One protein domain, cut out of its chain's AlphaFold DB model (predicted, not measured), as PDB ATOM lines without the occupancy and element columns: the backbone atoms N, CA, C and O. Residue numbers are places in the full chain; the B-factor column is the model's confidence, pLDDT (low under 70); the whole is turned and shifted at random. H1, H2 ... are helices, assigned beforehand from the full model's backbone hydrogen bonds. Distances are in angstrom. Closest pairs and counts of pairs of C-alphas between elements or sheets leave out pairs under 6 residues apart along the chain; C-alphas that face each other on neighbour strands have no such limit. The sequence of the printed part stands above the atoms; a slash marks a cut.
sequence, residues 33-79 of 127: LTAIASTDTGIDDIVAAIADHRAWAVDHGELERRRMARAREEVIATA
ATOM      1  N   LEU A  33     -75.535 350.790 811.307       97.25
ATOM      2  CA  LEU A  33     -75.692 350.142 812.611       97.25
ATOM      3  C   LEU A  33     -74.380 349.486 813.057       97.25
ATOM      4  O   LEU A  33     -73.577 349.046 812.234       97.25
ATOM      5  N   THR A  34     -74.179 349.392 814.370       96.75
ATOM      6  CA  THR A  34     -73.026 348.712 814.981       96.75
ATOM      7  C   THR A  34     -73.436 347.333 815.469       96.75
ATOM      8  O   THR A  34     -74.410 347.219 816.207       96.75
ATOM      9  N   ALA A  35     -72.671 346.298 815.120       97.38
ATOM     10  CA  ALA A  35     -72.923 344.941 815.590       97.38
ATOM     11  C   ALA A  35     -71.627 344.156 815.831       97.38
ATOM     12  O   ALA A  35     -70.614 344.380 815.166       97.38
ATOM     13  N   ILE A  36     -71.679 343.207 816.768       97.50
ATOM     14  CA  ILE A  36     -70.609 342.243 817.048       97.50
ATOM     15  C   ILE A  36     -71.229 340.845 817.030       97.50
ATOM     16  O   ILE A  36     -71.905 340.438 817.971       97.50
ATOM     17  N   ALA A  37     -70.970 340.098 815.956       95.06
ATOM     18  CA  ALA A  37     -71.581 338.787 815.735       95.06
ATOM     19  C   ALA A  37     -71.199 337.749 816.805       95.06
ATOM     20  O   ALA A  37     -72.027 336.941 817.206       95.06
ATOM     21  N   SER A  38     -69.958 337.770 817.298       97.00
ATOM     22  CA  SER A  38     -69.480 336.805 818.301       97.00
ATOM     23  C   SER A  38     -70.107 336.983 819.684       97.00
ATOM     24  O   SER A  38     -70.052 336.061 820.494       97.00
ATOM     25  N   THR A  39     -70.678 338.155 819.962       96.38
ATOM     26  CA  THR A  39     -71.330 338.487 821.237       96.38
ATOM     27  C   THR A  39     -72.816 338.781 821.064       96.38
ATOM     28  O   THR A  39     -73.424 339.332 821.978       96.38
ATOM     29  N   ASP A  40     -73.377 338.458 819.895       95.31
ATOM     30  CA  ASP A  40     -74.787 338.679 819.547       95.31
ATOM     31  C   ASP A  40     -75.263 340.130 819.776       95.31
ATOM     32  O   ASP A  40     -76.411 340.414 820.099       95.31
ATOM     33  N   THR A  41     -74.350 341.094 819.657       97.69
ATOM     34  CA  THR A  41     -74.639 342.502 819.955       97.69
ATOM     35  C   THR A  41     -75.104 343.217 818.692       97.69
ATOM     36  O   THR A  41     -74.417 343.144 817.674       97.69
ATOM     37  N   GLY A  42     -76.231 343.933 818.760       97.06
ATOM     38  CA  GLY A  42     -76.777 344.721 817.643       97.06
ATOM     39  C   GLY A  42     -77.495 343.897 816.565       97.06
ATOM     40  O   GLY A  42     -77.860 344.440 815.525       97.06
ATOM     41  N   ILE A  43     -77.700 342.593 816.784       97.25
ATOM     42  CA  ILE A  43     -78.383 341.719 815.819       97.25
ATOM     43  C   ILE A  43     -79.875 342.054 815.719       97.25
ATOM     44  O   ILE A  43     -80.395 342.136 814.608       97.25
ATOM     45  N   ASP A  44     -80.541 342.338 816.840       97.19
ATOM     46  CA  ASP A  44     -81.953 342.748 816.846       97.19
ATOM     47  C   ASP A  44     -82.186 344.033 816.036       97.19
ATOM     48  O   ASP A  44     -83.129 344.106 815.246       97.19
ATOM     49  N   ASP A  45     -81.281 345.012 816.147       97.38
ATOM     50  CA  ASP A  45     -81.350 346.262 815.381       97.38
ATOM     51  C   ASP A  45     -81.209 346.005 813.871       97.38
ATOM     52  O   ASP A  45     -81.906 346.616 813.057       97.38
ATOM     53  N   ILE A  46     -80.345 345.063 813.476       97.75
ATOM     54  CA  ILE A  46     -80.207 344.638 812.075       97.75
ATOM     55  C   ILE A  46     -81.500 343.981 811.585       97.75
ATOM     56  O   ILE A  46     -81.966 344.288 810.487       97.75
ATOM     57  N   VAL A  47     -82.090 343.080 812.377       97.81
ATOM     58  CA  VAL A  47     -83.346 342.405 812.020       97.81
ATOM     59  C   VAL A  47     -84.477 343.422 811.854       97.81
ATOM     60  O   VAL A  47     -85.226 343.338 810.876       97.81
ATOM     61  N   ALA A  48     -84.566 344.414 812.745       97.75
ATOM     62  CA  ALA A  48     -85.523 345.510 812.634       97.75
ATOM     63  C   ALA A  48     -85.309 346.323 811.345       97.75
ATOM     64  O   ALA A  48     -86.243 346.486 810.562       97.75
ATOM     65  N   ALA A  49     -84.070 346.723 811.041       98.06
ATOM     66  CA  ALA A  49     -83.763 347.464 809.816       98.06
ATOM     67  C   ALA A  49     -84.082 346.675 808.530       98.06
ATOM     68  O   ALA A  49     -84.502 347.256 807.526       98.06
ATOM     69  N   ILE A  50     -83.922 345.345 808.543       98.06
ATOM     70  CA  ILE A  50     -84.342 344.476 807.431       98.06
ATOM     71  C   ILE A  50     -85.867 344.505 807.266       98.06
ATOM     72  O   ILE A  50     -86.355 344.569 806.133       98.06
ATOM     73  N   ALA A  51     -86.618 344.446 808.368       98.19
ATOM     74  CA  ALA A  51     -88.076 344.506 808.342       98.19
ATOM     75  C   ALA A  51     -88.574 345.861 807.814       98.19
ATOM     76  O   ALA A  51     -89.434 345.875 806.929       98.19
ATOM     77  N   ASP A  52     -87.977 346.965 808.266       97.81
ATOM     78  CA  ASP A  52     -88.316 348.320 807.822       97.81
ATOM     79  C   ASP A  52     -88.032 348.510 806.329       97.81
ATOM     80  O   ASP A  52     -88.906 348.947 805.576       97.81
ATOM     81  N   HIS A  53     -86.852 348.090 805.857       97.56
ATOM     82  CA  HIS A  53     -86.529 348.133 804.430       97.56
ATOM     83  C   HIS A  53     -87.494 347.271 803.608       97.56
ATOM     84  O   HIS A  53     -87.884 347.659 802.508       97.56
ATOM     85  N   ARG A  54     -87.907 346.101 804.118       97.25
ATOM     86  CA  ARG A  54     -88.894 345.254 803.437       97.25
ATOM     87  C   ARG A  54     -90.255 345.941 803.353       97.25
ATOM     88  O   ARG A  54     -90.880 345.849 802.301       97.25
ATOM     89  N   ALA A  55     -90.721 346.573 804.429       97.19
ATOM     90  CA  ALA A  55     -91.986 347.304 804.445       97.19
ATOM     91  C   ALA A  55     -91.951 348.456 803.437       97.19
ATOM     92  O   ALA A  55     -92.768 348.483 802.521       97.19
ATOM     93  N   TRP A  56     -90.916 349.301 803.505       96.50
ATOM     94  CA  TRP A  56     -90.695 350.365 802.528       96.50
ATOM     95  C   TRP A  56     -90.670 349.818 801.094       96.50
ATOM     96  O   TRP A  56     -91.387 350.320 800.232       96.50
ATOM     97  N   ALA A  57     -89.923 348.741 800.830       96.38
ATOM     98  CA  ALA A  57     -89.807 348.192 799.481       96.38
ATOM     99  C   ALA A  57     -91.131 347.625 798.944       96.38
ATOM    100  O   ALA A  57     -91.340 347.608 797.733       96.38
ATOM    101  N   VAL A  58     -92.014 347.130 799.813       96.50
ATOM    102  CA  VAL A  58     -93.367 346.707 799.422       96.50
ATOM    103  C   VAL A  58     -94.236 347.924 799.132       96.50
ATOM    104  O   VAL A  58     -94.830 347.988 798.057       96.50
ATOM    105  N   ASP A  59     -94.267 348.889 800.049       95.75
ATOM    106  CA  ASP A  59     -95.142 350.063 799.969       95.75
ATOM    107  C   ASP A  59     -94.815 350.952 798.762       95.75
ATOM    108  O   ASP A  59     -95.715 351.519 798.148       95.75
ATOM    109  N   HIS A  60     -93.542 351.001 798.363       94.38
ATOM    110  CA  HIS A  60     -93.063 351.793 797.227       94.38
ATOM    111  C   HIS A  60     -92.953 350.963 795.933       94.38
ATOM    112  O   HIS A  60     -92.388 351.417 794.943       94.38
ATOM    113  N   GLY A  61     -93.427 349.707 795.920       94.81
ATOM    114  CA  GLY A  61     -93.363 348.817 794.747       94.81
ATOM    115  C   GLY A  61     -91.951 348.366 794.334       94.81
ATOM    116  O   GLY A  61     -91.787 347.576 793.399       94.81
ATOM    117  N   GLU A  62     -90.919 348.813 795.047       95.69
ATOM    118  CA  GLU A  62     -89.510 348.539 794.772       95.69
ATOM    119  C   GLU A  62     -89.170 347.043 794.843       95.69
ATOM    120  O   GLU A  62     -88.340 346.546 794.075       95.69
ATOM    121  N   LEU A  63     -89.825 346.294 795.738       95.38
ATOM    122  CA  LEU A  63     -89.623 344.853 795.878       95.38
ATOM    123  C   LEU A  63     -89.956 344.126 794.574       95.38
ATOM    124  O   LEU A  63     -89.184 343.275 794.129       95.38
ATOM    125  N   GLU A  64     -91.092 344.461 793.964       96.12
ATOM    126  CA  GLU A  64     -91.531 343.828 792.725       96.12
ATOM    127  C   GLU A  64     -90.673 344.279 791.544       96.12
ATOM    128  O   GLU A  64     -90.211 343.447 790.762       96.12
ATOM    129  N   ARG A  65     -90.339 345.574 791.475       95.94
ATOM    130  CA  ARG A  65     -89.423 346.103 790.457       95.94
ATOM    131  C   ARG A  65     -88.079 345.366 790.462       95.94
ATOM    132  O   ARG A  65     -87.617 344.917 789.411       95.94
ATOM    133  N   ARG A  66     -87.467 345.181 791.639       95.56
ATOM    134  CA  ARG A  66     -86.200 344.441 791.791       95.56
ATOM    135  C   ARG A  66     -86.339 342.959 791.456       95.56
ATOM    136  O   ARG A  66     -85.425 342.395 790.859       95.56
ATOM    137  N   ARG A  67     -87.455 342.320 791.822       97.19
ATOM    138  CA  ARG A  67     -87.726 340.914 791.471       97.19
ATOM    139  C   ARG A  67     -87.830 340.720 789.969       97.19
ATOM    140  O   ARG A  67     -87.199 339.811 789.448       97.19
ATOM    141  N   MET A  68     -88.552 341.597 789.280       97.69
ATOM    142  CA  MET A  68     -88.678 341.558 787.825       97.69
ATOM    143  C   MET A  68     -87.337 341.802 787.129       97.69
ATOM    144  O   MET A  68     -87.002 341.088 786.186       97.69
ATOM    145  N   ALA A  69     -86.543 342.764 787.615       96.62
ATOM    146  CA  ALA A  69     -85.195 343.004 787.102       96.62
ATOM    147  C   ALA A  69     -84.296 341.767 787.276       96.62
ATOM    148  O   ALA A  69     -83.707 341.301 786.302       96.62
ATOM    149  N   ARG A  70     -84.275 341.170 788.476       97.88
ATOM    150  CA  ARG A  70     -83.517 339.943 788.750       97.88
ATOM    151  C   ARG A  70     -83.987 338.774 787.888       97.88
ATOM    152  O   ARG A  70     -83.164 338.120 787.264       97.88
ATOM    153  N   ALA A  71     -85.295 338.533 787.811       97.88
ATOM    154  CA  ALA A  71     -85.853 337.453 787.003       97.88
ATOM    155  C   ALA A  71     -85.485 337.618 785.523       97.88
ATOM    156  O   ALA A  71     -85.138 336.647 784.857       97.88
ATOM    157  N   ARG A  72     -85.503 338.853 785.005       98.19
ATOM    158  CA  ARG A  72     -85.054 339.151 783.641       98.19
ATOM    159  C   ARG A  72     -83.585 338.773 783.443       98.19
ATOM    160  O   ARG A  72     -83.269 338.104 782.463       98.19
ATOM    161  N   GLU A  73     -82.704 339.190 784.349       98.19
ATOM    162  CA  GLU A  73     -81.275 338.859 784.295       98.19
ATOM    163  C   GLU A  73     -81.032 337.348 784.392       98.19
ATOM    164  O   GLU A  73     -80.285 336.796 783.587       98.19
ATOM    165  N   GLU A  74     -81.709 336.660 785.313       98.31
ATOM    166  CA  GLU A  74     -81.605 335.209 785.509       98.31
ATOM    167  C   GLU A  74     -82.089 334.423 784.287       98.31
ATOM    168  O   GLU A  74     -81.428 333.470 783.862       98.31
ATOM    169  N   VAL A  75     -83.209 334.830 783.680       98.31
ATOM    170  CA  VAL A  75     -83.728 334.223 782.447       98.31
ATOM    171  C   VAL A  75     -82.736 334.410 781.303       98.31
ATOM    172  O   VAL A  75     -82.437 333.445 780.603       98.31
ATOM    173  N   ILE A  76     -82.185 335.616 781.126       98.19
ATOM    174  CA  ILE A  76     -81.185 335.886 780.083       98.19
ATOM    175  C   ILE A  76     -79.923 335.053 780.322       98.19
ATOM    176  O   ILE A  76     -79.458 334.381 779.404       98.19
ATOM    177  N   ALA A  77     -79.384 335.059 781.542       97.81
ATOM    178  CA  ALA A  77     -78.177 334.313 781.885       97.81
ATOM    179  C   ALA A  77     -78.359 332.808 781.644       97.81
ATOM    180  O   ALA A  77     -77.484 332.151 781.075       97.81
ATOM    181  N   THR A  78     -79.525 332.281 782.017       98.06
ATOM    182  CA  THR A  78     -79.901 330.882 781.798       98.06
ATOM    183  C   THR A  78     -80.023 330.567 780.308       98.06
ATOM    184  O   THR A  78     -79.423 329.600 779.842       98.06
ATOM    185  N   ALA A  79     -80.731 331.399 779.538       96.56
ATOM    186  CA  ALA A  79     -80.894 331.220 778.097       96.56
ATOM    187  C   ALA A  79     -79.546 331.258 777.355       96.56
ATOM    188  O   ALA A  79     -79.264 330.380 776.543       96.56
TER     189      ALA A  79
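AT A GLANCE: This is residues 33 to 79 of the 127 residues of an uncharacterized protein of Actinobacteria bacterium (UniProt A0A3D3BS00). Two straight helices of nearly equal length, H2 and H1, meet near their ends in a corner and make an L, with no body of chain between the two arms. At the far end of H1 the unnamed residues 33 to 42 form a small hook, of which residues 36 to 41 stick out free; the far part of H2, residues 67 to 79, sticks out free as well. The printed part has 47 residues, with two named helices in the order H1, H2 and no named strand; its class is all helix. The whole is extended, with a radius of gyration of the C-alphas of 15.6 A, and flat, spanning 45 by 26 by 10 A.

IN THESE COORDINATES: H2, the longest helix by residues, runs from Glu 62 to Ala 79, 25.5 A from first to last C-alpha, and ends with C-alpha 79 at (-80.894, 331.220, 778.097). H1 comes before it, residues 43 to 59, and is 24.5 A long. It begins with C-alpha 43 at (-78.383, 341.719, 815.819) and ends with C-alpha 59 at (-95.142, 350.063, 799.969).

HOW THE PARTS SIT: H2 and H1 touch only at the corner by their link, and only just, with 3 pairs of C-alphas within 8 A. The closest C-alphas of the two are those of Leu 63 and Ala 57, 4.9 A apart. H2 touches H1 with residues 63 to 64 alone, and H1 touches H2 with residues 54 to 58 alone. Their lines are about perpendicular, at 88 degrees, and their centres are 21.9 A apart. In H1 and H2 every O i to N i+4 pair is within hydrogen-bond range.

THE WHOLE: The two C-alphas farthest apart are those of Thr 39 and Ala 79, 44.8 A. The printed part has no cut, and the link from H1 to H2, two residues, is tight. The mean pLDDT of the printed part is 97.0, and no printed residue is under 70.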